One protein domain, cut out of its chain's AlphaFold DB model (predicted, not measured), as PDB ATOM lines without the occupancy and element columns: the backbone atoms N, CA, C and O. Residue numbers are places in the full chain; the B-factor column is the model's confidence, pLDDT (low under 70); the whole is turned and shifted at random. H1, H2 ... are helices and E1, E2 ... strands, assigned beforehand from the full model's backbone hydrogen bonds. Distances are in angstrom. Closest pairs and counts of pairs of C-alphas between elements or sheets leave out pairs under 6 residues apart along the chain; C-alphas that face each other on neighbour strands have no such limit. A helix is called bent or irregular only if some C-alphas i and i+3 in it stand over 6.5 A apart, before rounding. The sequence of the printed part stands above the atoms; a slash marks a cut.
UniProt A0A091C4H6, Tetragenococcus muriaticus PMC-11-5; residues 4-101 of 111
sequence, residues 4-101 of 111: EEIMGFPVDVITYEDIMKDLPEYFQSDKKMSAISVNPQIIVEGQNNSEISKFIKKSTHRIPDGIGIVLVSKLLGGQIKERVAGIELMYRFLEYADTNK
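What this domain is: This is residues 4 to 101 of the 111 residues of a protein of Tetragenococcus muriaticus PMC-11-5 (UniProt A0A091C4H6). The short parallel strand pair E3 E4 makes the middle, and the small hairpin E1 E2 packs beside it through E2, which runs next to E4, while E1 lies farther out. H2, H3 and H4 gather round one end, and H1 and H5 spread from the other. The printed part has 98 residues, ordered E1 E2 H1 E3 H2 H3 E4 H4 H5, and is mixed, helices and strands. It is compact, with a radius of gyration of the C-alphas of 13.9 A and spans of 40 by 28 by 19 A.

Where its parts are: E1, residues 4 to 6, begins at C-alpha 4 (42.714, 43.921, 88.742). E2 is residues 9 to 12, 10.0 A. H1, residues 16 to 28, measures 19.8 A and is only just irregular: C-alphas 21 and 24 are 6.8 A apart. E3 is residues 35 to 38, H2 40 to 48, H3 50 to 58, E4 61 to 64 and H4 67 to 75. H5, residues 86 to 99, measures 20.0 A and ends at C-alpha 99 (18.797, 64.068, 77.943).

How they stand to each other: E1 and E2 form an antiparallel hairpin, with N 4 and O 11 at 2.8 A. The closest C-alphas of E2 and E4, Val 11 and Arg 62, are 5.1 A apart. E3 and E4 are parallel, with N 36 and O 61 at 2.8 A. E3, H2 H3 and E4 form a strand-helix-strand unit, two parallel strands joined through helices, with a right-handed crossover. H2 and H3 touch only at the corner, closest at C-alphas 46 and 53, 4.6 A. C-alphas Ile 6 of E1 and Ser 73 of H4 are 7.5 A apart. H1, with residues 16 to 20 alone, and H5, with 89 to 93 alone, only just touch, with 3 pairs of C-alphas within 8 A, the closest Tyr 16 and Leu 89 at 6.7 A; they run the same way at a steep tilt of 46 degrees. Every O i to N i+4 pair is within hydrogen-bond range in H3, H4 and H5, against 6 of 9 in H1 and 4 of 5 in H2.

The domain as a whole: The farthest C-alphas, Leu 75 and Lys 101, are 42.8 A apart. The printed part has no cut, no link is long, and no printed residue is under 70 in pLDDT.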
ATOM      1  N   GLU A   4      41.631  44.864  89.002       96.94
ATOM      2  CA  GLU A   4      42.714  43.921  88.742       96.94
ATOM      3  C   GLU A   4      44.021  44.664  88.492       96.94
ATOM      4  O   GLU A   4      44.021  45.817  88.059       96.94
ATOM      5  N   GLU A   5      45.148  44.001  88.739       95.88
ATOM      6  CA  GLU A   5      46.460  44.540  88.403       95.88
ATOM      7  C   GLU A   5      46.998  43.859  87.142       95.88
ATOM      8  O   GLU A   5      47.242  42.654  87.122       95.88
ATOM      9  N   ILE A   6      47.211  44.646  86.088       94.81
ATOM     10  CA  ILE A   6      47.815  44.190  84.837       94.81
ATOM     11  C   ILE A   6      49.127  44.947  84.648       94.81
ATOM     12  O   ILE A   6      49.144  46.164  84.472       94.81
ATOM     13  N   MET A   7      50.245  44.217  84.710       92.44
ATOM     14  CA  MET A   7      51.606  44.763  84.574       92.44
ATOM     15  C   MET A   7      51.901  45.958  85.510       92.44
ATOM     16  O   MET A   7      52.590  46.902  85.119       92.44
ATOM     17  N   GLY A   8      51.379  45.929  86.743       93.31
ATOM     18  CA  GLY A   8      51.567  46.990  87.742       93.31
ATOM     19  C   GLY A   8      50.608  48.182  87.615       93.31
ATOM     20  O   GLY A   8      50.792  49.198  88.300       93.31
ATOM     21  N   PHE A   9      49.595  48.081  86.743       96.62
ATOM     22  CA  PHE A   9      48.559  49.095  86.557       96.62
ATOM     23  C   PHE A   9      47.177  48.573  86.955       96.62
ATOM     24  O   PHE A   9      46.810  47.466  86.560       96.62
ATOM     25  N   PRO A  10      46.398  49.373  87.703       97.00
ATOM     26  CA  PRO A  10      45.020  49.038  88.022       97.00
ATOM     27  C   PRO A  10      44.132  49.113  86.774       97.00
ATOM     28  O   PRO A  10      44.186  50.100  86.037       97.00
ATOM     29  N   VAL A  11      43.285  48.104  86.579       97.88
ATOM     30  CA  VAL A  11      42.233  48.050  85.554       97.88
ATOM     31  C   VAL A  11      40.932  47.616  86.212       97.88
ATOM     32  O   VAL A  11      40.903  46.630  86.944       97.88
ATOM     33  N   ASP A  12      39.855  48.363  85.996       98.00
ATOM     34  CA  ASP A  12      38.601  48.105  86.698       98.00
ATOM     35  C   ASP A  12      37.814  46.962  86.049       98.00
ATOM     36  O   ASP A  12      37.705  46.867  84.826       98.00
ATOM     37  N   VAL A  13      37.223  46.108  86.886       97.81
ATOM     38  CA  VAL A  13      36.223  45.128  86.450       97.81
ATOM     39  C   VAL A  13      34.900  45.876  86.330       97.81
ATOM     40  O   VAL A  13      34.170  46.021  87.311       97.81
ATOM     41  N   ILE A  14      34.651  46.438  85.148       97.31
ATOM     42  CA  ILE A  14      33.599  47.433  84.937       97.31
ATOM     43  C   ILE A  14      32.941  47.288  83.565       97.31
ATOM     44  O   ILE A  14      33.600  46.935  82.587       97.31
ATOM     45  N   THR A  15      31.648  47.592  83.503       97.31
ATOM     46  CA  THR A  15      30.850  47.666  82.271       97.31
ATOM     47  C   THR A  15      30.503  49.118  81.929       97.31
ATOM     48  O   THR A  15      30.710  50.030  82.736       97.31
ATOM     49  N   TYR A  16      29.936  49.369  80.746       97.75
ATOM     50  CA  TYR A  16      29.399  50.697  80.434       97.75
ATOM     51  C   TYR A  16      28.310  51.103  81.429       97.75
ATOM     52  O   TYR A  16      28.277  52.241  81.889       97.75
ATOM     53  N   GLU A  17      27.422  50.173  81.770       96.88
ATOM     54  CA  GLU A  17      26.273  50.400  82.637       96.88
ATOM     55  C   GLU A  17      26.703  50.792  84.051       96.88
ATOM     56  O   GLU A  17      26.048  51.627  84.671       96.88
ATOM     57  N   ASP A  18      27.810  50.242  84.548       96.88
ATOM     58  CA  ASP A  18      28.370  50.629  85.844       96.88
ATOM     59  C   ASP A  18      28.850  52.085  85.827       96.88
ATOM     60  O   ASP A  18      28.488  52.859  86.707       96.88
ATOM     61  N   ILE A  19      29.569  52.501  84.778       97.38
ATOM     62  CA  ILE A  19      30.035  53.893  84.636       97.38
ATOM     63  C   ILE A  19      28.845  54.855  84.496       97.38
ATOM     64  O   ILE A  19      28.846  55.955  85.052       97.38
ATOM     65  N   MET A  20      27.805  54.455  83.758       97.69
ATOM     66  CA  MET A  20      26.613  55.283  83.558       97.69
ATOM     67  C   MET A  20      25.780  55.464  84.832       97.69
ATOM     68  O   MET A  20      25.107  56.487  84.964       97.69
ATOM     69  N   LYS A  21      25.826  54.513  85.774       96.81
ATOM     70  CA  LYS A  21      25.156  54.635  87.081       96.81
ATOM     71  C   LYS A  21      25.829  55.650  87.999       96.81
ATOM     72  O   LYS A  21      25.131  56.286  88.780       96.81
ATOM     73  N   ASP A  22      27.137  55.837  87.867       96.12
ATOM     74  CA  ASP A  22      27.899  56.766  88.705       96.12
ATOM     75  C   ASP A  22      27.672  58.235  88.293       96.12
ATOM     76  O   ASP A  22      27.702  59.145  89.123       96.12
ATOM     77  N   LEU A  23      27.391  58.492  87.010       95.38
ATOM     78  CA  LEU A  23      27.216  59.837  86.439       95.38
ATOM     79  C   LEU A  23      26.289  60.770  87.245       95.38
ATOM     80  O   LEU A  23      26.729  61.878  87.569       95.38
ATOM     81  N   PRO A  24      25.038  60.387  87.583       95.44
ATOM     82  CA  PRO A  24      24.147  61.234  88.374       95.44
ATOM     83  C   PRO A  24      24.736  61.628  89.730       95.44
ATOM     84  O   PRO A  24      24.588  62.779  90.139       95.44
ATOM     85  N   GLU A  25      25.425  60.703  90.403       95.44
ATOM     86  CA  GLU A  25      26.043  60.953  91.706       95.44
ATOM     87  C   GLU A  25      27.185  61.962  91.582       95.44
ATOM     88  O   GLU A  25      27.255  62.924  92.348       95.44
ATOM     89  N   TYR A  26      28.038  61.809  90.564       95.56
ATOM     90  CA  TYR A  26      29.126  62.753  90.323       95.56
ATOM     91  C   TYR A  26      28.615  64.146  89.960       95.56
ATOM     92  O   TYR A  26      29.162  65.125  90.463       95.56
ATOM     93  N   PHE A  27      27.540  64.252  89.176       94.00
ATOM     94  CA  PHE A  27      26.905  65.539  88.871       94.00
ATOM     95  C   PHE A  27      26.268  66.226  90.088       94.00
ATOM     96  O   PHE A  27      26.074  67.441  90.045       94.00
ATOM     97  N   GLN A  28      25.916  65.478  91.136       94.56
ATOM     98  CA  GLN A  28      25.373  66.011  92.393       94.56
ATOM     99  C   GLN A  28      26.454  66.261  93.455       94.56
ATOM    100  O   GLN A  28      26.155  66.796  94.521       94.56
ATOM    101  N   SER A  29      27.702  65.882  93.181       95.44
ATOM    102  CA  SER A  29      28.824  65.994  94.111       95.44
ATOM    103  C   SER A  29      29.828  67.067  93.679       95.44
ATOM    104  O   SER A  29      29.896  67.436  92.510       95.44
ATOM    105  N   ASP A  30      30.710  67.474  94.593       93.75
ATOM    106  CA  ASP A  30      31.867  68.327  94.270       93.75
ATOM    107  C   ASP A  30      33.059  67.542  93.679       93.75
ATOM    108  O   ASP A  30      34.170  68.064  93.536       93.75
ATOM    109  N   LYS A  31      32.872  66.255  93.357       94.75
ATOM    110  CA  LYS A  31      33.929  65.384  92.835       94.75
ATOM    111  C   LYS A  31      33.914  65.359  91.312       94.75
ATOM    112  O   LYS A  31      32.871  65.362  90.669       94.75
ATOM    113  N   LYS A  32      35.104  65.249  90.723       94.25
ATOM    114  CA  LYS A  32      35.266  65.025  89.282       94.25
ATOM    115  C   LYS A  32      35.324  63.530  88.990       94.25
ATOM    116  O   LYS A  32      36.089  62.810  89.630       94.25
ATOM    117  N   MET A  33      34.564  63.102  87.988       95.62
ATOM    118  CA  MET A  33      34.667  61.767  87.406       95.62
ATOM    119  C   MET A  33      35.648  61.792  86.233       95.62
ATOM    120  O   MET A  33      35.640  62.722  85.426       95.62
ATOM    121  N   SER A  34      36.488  60.769  86.123       95.94
ATOM    122  CA  SER A  34      37.373  60.563  84.974       95.94
ATOM    123  C   SER A  34      37.313  59.112  84.517       95.94
ATOM    124  O   SER A  34      37.387  58.208  85.343       95.94
ATOM    125  N   ALA A  35      37.203  58.894  83.210       96.50
ATOM    126  CA  ALA A  35      37.325  57.578  82.601       96.50
ATOM    127  C   ALA A  35      38.546  57.577  81.679       96.50
ATOM    128  O   ALA A  35      38.621  58.387  80.755       96.50
ATOM    129  N   ILE A  36      39.514  56.704  81.954       95.88
ATOM    130  CA  ILE A  36      40.733  56.559  81.161       95.88
ATOM    131  C   ILE A  36      40.801  55.169  80.541       95.88
ATOM    132  O   ILE A  36      40.635  54.169  81.234       95.88
ATOM    133  N   SER A  37      41.074  55.127  79.238       95.69
ATOM    134  CA  SER A  37      41.384  53.906  78.495       95.69
ATOM    135  C   SER A  37      42.691  53.308  79.011       95.69
ATOM    136  O   SER A  37      43.756  53.914  78.865       95.69
ATOM    137  N   VAL A  38      42.616  52.127  79.625       96.88
ATOM    138  CA  VAL A  38      43.797  51.315  79.906       96.88
ATOM    139  C   VAL A  38      43.867  50.235  78.846       96.88
ATOM    140  O   VAL A  38      43.072  49.303  78.844       96.88
ATOM    141  N   ASN A  39      44.822  50.390  77.936       95.00
ATOM    142  CA  ASN A  39      45.129  49.455  76.863       95.00
ATOM    143  C   ASN A  39      46.633  49.108  76.899       95.00
ATOM    144  O   ASN A  39      47.393  49.759  77.627       95.00
ATOM    145  N   PRO A  40      47.107  48.113  76.124       92.44
ATOM    146  CA  PRO A  40      48.513  47.710  76.161       92.44
ATOM    147  C   PRO A  40      49.505  48.847  75.869       92.44
ATOM    148  O   PRO A  40      50.549  48.918  76.512       92.44
ATOM    149  N   GLN A  41      49.183  49.761  74.947       93.50
ATOM    150  CA  GLN A  41      50.044  50.905  74.628       93.50
ATOM    151  C   GLN A  41      50.184  51.845  75.834       93.50
ATOM    152  O   GLN A  41      51.299  52.202  76.206       93.50
ATOM    153  N   ILE A  42      49.066  52.204  76.472       94.62
ATOM    154  CA  ILE A  42      49.032  53.096  77.638       94.62
ATOM    155  C   ILE A  42      49.758  52.480  78.840       94.62
ATOM    156  O   ILE A  42      50.436  53.195  79.576       94.62
ATOM    157  N   ILE A  43      49.676  51.158  79.023       94.81
ATOM    158  CA  ILE A  43      50.438  50.440  80.057       94.81
ATOM    159  C   ILE A  43      51.945  50.598  79.823       94.81
ATOM    160  O   ILE A  43      52.668  51.009  80.730       94.81
ATOM    161  N   VAL A  44      52.417  50.312  78.604       94.44
ATOM    162  CA  VAL A  44      53.841  50.426  78.241       94.44
ATOM    163  C   VAL A  44      54.336  51.866  78.394       94.44
ATOM    164  O   VAL A  44      55.431  52.107  78.904       94.44
ATOM    165  N   GLU A  45      53.527  52.847  77.996       95.69
ATOM    166  CA  GLU A  45      53.864  54.262  78.162       95.69
ATOM    167  C   GLU A  45      53.931  54.653  79.646       95.69
ATOM    168  O   GLU A  45      54.881  55.304  80.083       95.69
ATOM    169  N   GLY A  46      52.981  54.180  80.454       95.69
ATOM    170  CA  GLY A  46      52.946  54.404  81.897       95.69
ATOM    171  C   GLY A  46      54.136  53.806  82.649       95.69
ATOM    172  O   GLY A  46      54.514  54.338  83.692       95.69
ATOM    173  N   GLN A  47      54.750  52.729  82.148       95.25
ATOM    174  CA  GLN A  47      55.973  52.164  82.741       95.25
ATOM    175  C   GLN A  47      57.170  53.109  82.601       95.25
ATOM    176  O   GLN A  47      58.017  53.169  83.488       95.25
ATOM    177  N   ASN A  48      57.212  53.873  81.508       95.56
ATOM    178  CA  ASN A  48      58.312  54.779  81.187       95.56
ATOM    179  C   ASN A  48      58.018  56.239  81.574       95.56
ATOM    180  O   ASN A  48      58.930  57.063  81.611       95.56
ATOM    181  N   ASN A  49      56.761  56.571  81.889       96.69
ATOM    182  CA  ASN A  49      56.329  57.922  82.225       96.69
ATOM    183  C   ASN A  49      55.572  57.969  83.564       96.69
ATOM    184  O   ASN A  49      54.414  57.558  83.688       96.69
ATOM    185  N   SER A  50      56.219  58.561  84.573       95.31
ATOM    186  CA  SER A  50      55.658  58.665  85.924       95.31
ATOM    187  C   SER A  50      54.387  59.521  86.014       95.31
ATOM    188  O   SER A  50      53.568  59.289  86.906       95.31
ATOM    189  N   GLU A  51      54.191  60.491  85.116       95.94
ATOM    190  CA  GLU A  51      52.984  61.321  85.092       95.94
ATOM    191  C   GLU A  51      51.783  60.518  84.601       95.94
ATOM    192  O   GLU A  51      50.737  60.525  85.252       95.94
ATOM    193  N   ILE A  52      51.963  59.745  83.527       95.06
ATOM    194  CA  ILE A  52      50.938  58.834  83.003       95.06
ATOM    195  C   ILE A  52      50.591  57.780  84.052       95.06
ATOM    196  O   ILE A  52      49.415  57.545  84.325       95.06
ATOM    197  N   SER A  53      51.595  57.214  84.729       96.25
ATOM    198  CA  SER A  53      51.356  56.249  85.807       96.25
ATOM    199  C   SER A  53      50.531  56.824  86.954       96.25
ATOM    200  O   SER A  53      49.562  56.208  87.403       96.25
ATOM    201  N   LYS A  54      50.871  58.037  87.406       96.38
ATOM    202  CA  LYS A  54      50.102  58.743  88.437       96.38
ATOM    203  C   LYS A  54      48.685  59.052  87.967       96.38
ATOM    204  O   LYS A  54      47.766  58.950  88.776       96.38
ATOM    205  N   PHE A  55      48.512  59.432  86.703       94.56
ATOM    206  CA  PHE A  55      47.205  59.740  86.137       94.56
ATOM    207  C   PHE A  55      46.311  58.497  86.113       94.56
ATOM    208  O   PHE A  55      45.262  58.526  86.750       94.56
ATOM    209  N   ILE A  56      46.777  57.381  85.533       96.25
ATOM    210  CA  ILE A  56      46.047  56.099  85.513       96.25
ATOM    211  C   ILE A  56      45.630  55.687  86.929       96.25
ATOM    212  O   ILE A  56      44.467  55.384  87.183       96.25
ATOM    213  N   LYS A  57      46.568  55.710  87.887       95.19
ATOM    214  CA  LYS A  57      46.308  55.267  89.268       95.19
ATOM    215  C   LYS A  57      45.304  56.153  90.012       95.19
ATOM    216  O   LYS A  57      44.631  55.659  90.913       95.19
ATOM    217  N   LYS A  58      45.195  57.437  89.651       95.69
ATOM    218  CA  LYS A  58      44.267  58.401  90.267       95.69
ATOM    219  C   LYS A  58      42.920  58.519  89.551       95.69
ATOM    220  O   LYS A  58      42.017  59.128  90.121       95.69
ATOM    221  N   SER A  59      42.783  57.999  88.331       96.38
ATOM    222  CA  SER A  59      41.525  58.057  87.583       96.38
ATOM    223  C   SER A  59      40.400  57.318  88.305       96.38
ATOM    224  O   SER A  59      40.630  56.312  88.977       96.38
ATOM    225  N   THR A  60      39.179  57.830  88.147       97.06
ATOM    226  CA  THR A  60      37.971  57.267  88.764       97.06
ATOM    227  C   THR A  60      37.645  55.899  88.174       97.06
ATOM    228  O   THR A  60      37.434  54.950  88.922       97.06
ATOM    229  N   HIS A  61      37.659  55.814  86.842       97.75
ATOM    230  CA  HIS A  61      37.462  54.595  86.072       97.75
ATOM    231  C   HIS A  61      38.648  54.375  85.137       97.75
ATOM    232  O   HIS A  61      39.013  55.252  84.352       97.75
ATOM    233  N   ARG A  62      39.232  53.186  85.209       97.88
ATOM    234  CA  ARG A  62      40.332  52.679  84.383       97.88
ATOM    235  C   ARG A  62      39.761  51.594  83.490       97.88
ATOM    236  O   ARG A  62      39.801  50.412  83.826       97.88
ATOM    237  N   ILE A  63      39.131  52.035  82.408       97.94
ATOM    238  CA  ILE A  63      38.302  51.176  81.572       97.94
ATOM    239  C   ILE A  63      39.193  50.186  80.805       97.94
ATOM    240  O   ILE A  63      40.217  50.605  80.252       97.94
ATOM    241  N   PRO A  64      38.841  48.888  80.771       97.31
ATOM    242  CA  PRO A  64      39.602  47.888  80.034       97.31
ATOM    243  C   PRO A  64      39.396  48.086  78.531       97.31
ATOM    244  O   PRO A  64      38.400  47.636  77.970       97.31
ATOM    245  N   ASP A  65      40.323  48.760  77.855       96.44
ATOM    246  CA  ASP A  65      40.196  49.073  76.432       96.44
ATOM    247  C   ASP A  65      41.113  48.181  75.582       96.44
ATOM    248  O   ASP A  65      42.305  48.004  75.843       96.44
ATOM    249  N   GLY A  66      40.541  47.609  74.527       93.31
ATOM    250  CA  GLY A  66      41.204  46.644  73.658       93.31
ATOM    251  C   GLY A  66      41.142  45.195  74.158       93.31
ATOM    252  O   GLY A  66      41.142  44.887  75.349       93.31
ATOM    253  N   ILE A  67      41.123  44.261  73.202       93.44
ATOM    254  CA  ILE A  67      40.957  42.827  73.488       93.44
ATOM    255  C   ILE A  67      42.128  42.233  74.283       93.44
ATOM    256  O   ILE A  67      41.941  41.283  75.036       93.44
ATOM    257  N   GLY A  68      43.328  42.809  74.154       93.94
ATOM    258  CA  GLY A  68      44.520  42.343  74.865       93.94
ATOM    259  C   GLY A  68      44.357  42.376  76.385       93.94
ATOM    260  O   GLY A  68      44.797  41.452  77.057       93.94
ATOM    261  N   ILE A  69      43.660  43.381  76.921       96.44
ATOM    262  CA  ILE A  69      43.401  43.509  78.359       96.44
ATOM    263  C   ILE A  69      42.492  42.387  78.858       96.44
ATOM    264  O   ILE A  69      42.811  41.720  79.839       96.44
ATOM    265  N   VAL A  70      41.407  42.123  78.127       96.50
ATOM    266  CA  VAL A  70      40.463  41.037  78.429       96.50
ATOM    267  C   VAL A  70      41.168  39.679  78.373       96.50
ATOM    268  O   VAL A  70      40.992  38.839  79.253       96.50
ATOM    269  N   LEU A  71      42.011  39.463  77.357       96.00
ATOM    270  CA  LEU A  71      42.783  38.228  77.216       96.00
ATOM    271  C   LEU A  71      43.770  38.037  78.372       96.00
ATOM    272  O   LEU A  71      43.839  36.941  78.921       96.00
ATOM    273  N   VAL A  72      44.505  39.083  78.763       95.25
ATOM    274  CA  VAL A  72      45.453  39.010  79.885       95.25
ATOM    275  C   VAL A  72      44.728  38.750  81.203       95.25
ATOM    276  O   VAL A  72      45.146  37.861  81.937       95.25
ATOM    277  N   SER A  73      43.614  39.436  81.474       96.62
ATOM    278  CA  SER A  73      42.778  39.151  82.649       96.62
ATOM    279  C   SER A  73      42.361  37.680  82.683       96.62
ATOM    280  O   SER A  73      42.630  36.981  83.656       96.62
ATOM    281  N   LYS A  74      41.829  37.150  81.572       96.19
ATOM    282  CA  LYS A  74      41.442  35.736  81.470       96.19
ATOM    283  C   LYS A  74      42.613  34.777  81.712       96.19
ATOM    284  O   LYS A  74      42.433  33.767  82.388       96.19
ATOM    285  N   LEU A  75      43.798  35.074  81.175       96.00
ATOM    286  CA  LEU A  75      45.008  34.268  81.390       96.00
ATOM    287  C   LEU A  75      45.454  34.264  82.858       96.00
ATOM    288  O   LEU A  75      45.980  33.259  83.328       96.00
ATOM    289  N   LEU A  76      45.215  35.359  83.578       95.00
ATOM    290  CA  LEU A  76      45.517  35.505  85.003       95.00
ATOM    291  C   LEU A  76      44.377  35.016  85.917       95.00
ATOM    292  O   LEU A  76      44.476  35.148  87.135       95.00
ATOM    293  N   GLY A  77      43.301  34.447  85.359       95.94
ATOM    294  CA  GLY A  77      42.131  34.001  86.126       95.94
ATOM    295  C   GLY A  77      41.249  35.143  86.649       95.94
ATOM    296  O   GLY A  77      40.498  34.949  87.603       95.94
ATOM    297  N   GLY A  78      41.357  36.326  86.045       96.38
ATOM    298  CA  GLY A  78      40.584  37.516  86.369       96.38
ATOM    299  C   GLY A  78      39.124  37.467  85.907       96.38
ATOM    300  O   GLY A  78      38.621  36.487  85.355       96.38
ATOM    301  N   GLN A  79      38.429  38.562  86.182       97.12
ATOM    302  CA  GLN A  79      37.002  38.789  86.007       97.12
ATOM    303  C   GLN A  79      36.673  39.877  84.978       97.12
ATOM    304  O   GLN A  79      35.489  40.119  84.756       97.12
ATOM    305  N   ILE A  80      37.647  40.522  84.325       97.25
ATOM    306  CA  ILE A  80      37.361  41.430  83.203       97.25
ATOM    307  C   ILE A  80      36.793  40.601  82.042       97.25
ATOM    308  O   ILE A  80      37.500  39.824  81.399       97.25
ATOM    309  N   LYS A  81      35.490  40.756  81.777       93.06
ATOM    310  CA  LYS A  81      34.759  39.946  80.783       93.06
ATOM    311  C   LYS A  81      34.697  40.581  79.404       93.06
ATOM    312  O   LYS A  81      34.611  39.865  78.410       93.06
ATOM    313  N   GLU A  82      34.718  41.906  79.344       94.81
ATOM    314  CA  GLU A  82      34.503  42.658  78.115       94.81
ATOM    315  C   GLU A  82      35.397  43.891  78.043       94.81
ATOM    316  O   GLU A  82      35.898  44.381  79.055       94.81
ATOM    317  N   ARG A  83      35.617  44.363  76.813       96.50
ATOM    318  CA  ARG A  83      36.294  45.636  76.575       96.50
ATOM    319  C   ARG A  83      35.282  46.773  76.699       96.50
ATOM    320  O   ARG A  83      34.161  46.649  76.215       96.50
ATOM    321  N   VAL A  84      35.727  47.899  77.230       97.69
ATOM    322  CA  VAL A  84      34.979  49.154  77.302       97.69
ATOM    323  C   VAL A  84      35.732  50.177  76.456       97.69
ATOM    324  O   VAL A  84      36.779  50.693  76.844       97.69
ATOM    325  N   ALA A  85      35.221  50.436  75.257       96.44
ATOM    326  CA  ALA A  85      35.813  51.354  74.299       96.44
ATOM    327  C   ALA A  85      35.553  52.808  74.708       96.44
ATOM    328  O   ALA A  85      34.403  53.208  74.912       96.44
ATOM    329  N   GLY A  86      36.601  53.635  74.725       94.94
ATOM    330  CA  GLY A  86      36.461  55.053  75.069       94.94
ATOM    331  C   GLY A  86      35.494  55.817  74.153       94.94
ATOM    332  O   GLY A  86      34.754  56.679  74.621       94.94
ATOM    333  N   ILE A  87      35.444  55.469  72.861       94.69
ATOM    334  CA  ILE A  87      34.549  56.117  71.889       94.69
ATOM    335  C   ILE A  87      33.067  55.801  72.146       94.69
ATOM    336  O   ILE A  87      32.228  56.695  72.093       94.69
ATOM    337  N   GLU A  88      32.742  54.549  72.473       97.12
ATOM    338  CA  GLU A  88      31.370  54.134  72.789       97.12
ATOM    339  C   GLU A  88      30.918  54.757  74.116       97.12
ATOM    340  O   GLU A  88      29.794  55.249  74.221       97.12
ATOM    341  N   LEU A  89      31.817  54.819  75.105       97.38
ATOM    342  CA  LEU A  89      31.560  55.503  76.370       97.38
ATOM    343  C   LEU A  89      31.303  57.005  76.164       97.38
ATOM    344  O   LEU A  89      30.373  57.555  76.751       97.38
ATOM    345  N   MET A  90      32.075  57.660  75.291       96.31
ATOM    346  CA  MET A  90      31.865  59.065  74.940       96.31
ATOM    347  C   MET A  90      30.468  59.298  74.353       96.31
ATOM    348  O   MET A  90      29.800  60.242  74.765       96.31
ATOM    349  N   TYR A  91      29.989  58.445  73.440       97.75
ATOM    350  CA  TYR A  91      28.633  58.587  72.895       97.75
ATOM    351  C   TYR A  91      27.555  58.477  73.974       97.75
ATOM    352  O   TYR A  91      26.649  59.309  74.007       97.75
ATOM    353  N   ARG A  92      27.693  57.531  74.908       98.12
ATOM    354  CA  ARG A  92      26.765  57.391  76.041       98.12
ATOM    355  C   ARG A  92      26.786  58.617  76.960       98.12
ATOM    356  O   ARG A  92      25.737  59.060  77.423       98.12
ATOM    357  N   PHE A  93      27.958  59.212  77.195       97.50
ATOM    358  CA  PHE A  93      28.067  60.465  77.953       97.50
ATOM    359  C   PHE A  93      27.363  61.630  77.253       97.50
ATOM    360  O   PHE A  93      26.694  62.421  77.917       97.50
ATOM    361  N   LEU A  94      27.482  61.729  75.928       97.69
ATOM    362  CA  LEU A  94      26.809  62.769  75.149       97.69
ATOM    363  C   LEU A  94      25.287  62.582  75.138       97.69
ATOM    364  O   LEU A  94      24.560  63.558  75.304       97.69
ATOM    365  N   GLU A  95      24.804  61.346  75.022       98.12
ATOM    366  CA  GLU A  95      23.376  61.022  75.127       98.12
ATOM    367  C   GLU A  95      22.810  61.388  76.509       98.12
ATOM    368  O   GLU A  95      21.753  62.021  76.621       98.12
ATOM    369  N   TYR A  96      23.549  61.068  77.577       97.31
ATOM    370  CA  TYR A  96      23.197  61.499  78.928       97.31
ATOM    371  C   TYR A  96      23.156  63.027  79.034       97.31
ATOM    372  O   TYR A  96      22.221  63.577  79.622       97.31
ATOM    373  N   ALA A  97      24.153  63.718  78.476       97.31
ATOM    374  CA  ALA A  97      24.225  65.171  78.514       97.31
ATOM    375  C   ALA A  97      23.046  65.829  77.781       97.31
ATOM    376  O   ALA A  97      22.448  66.753  78.333       97.31
ATOM    377  N   ASP A  98      22.659  65.333  76.603       97.88
ATOM    378  CA  ASP A  98      21.503  65.851  75.862       97.88
ATOM    379  C   ASP A  98      20.185  65.636  76.623       97.88
ATOM    380  O   ASP A  98      19.392  66.574  76.801       97.88
ATOM    381  N   THR A  99      19.991  64.429  77.161       97.81
ATOM    382  CA  THR A  99      18.797  64.068  77.943       97.81
ATOM    383  C   THR A  99      18.666  64.935  79.197       97.81
ATOM    384  O   THR A  99      17.581  65.415  79.521       97.81
ATOM    385  N   ASN A 100      19.781  65.195  79.886       96.94
ATOM    386  CA  ASN A 100      19.812  65.902  81.171       96.94
ATOM    387  C   ASN A 100      20.199  67.386  81.055       96.94
ATOM    388  O   ASN A 100      20.498  68.023  82.069       96.94
ATOM    389  N   LYS A 101      20.228  67.930  79.830       97.12
ATOM    390  CA  LYS A 101      20.573  69.330  79.525       97.12
ATOM    391  C   LYS A 101      21.879  69.786  80.184       97.12
ATOM    392  O   LYS A 101      21.969  70.874  80.751       97.12
TER     393      LYS A 101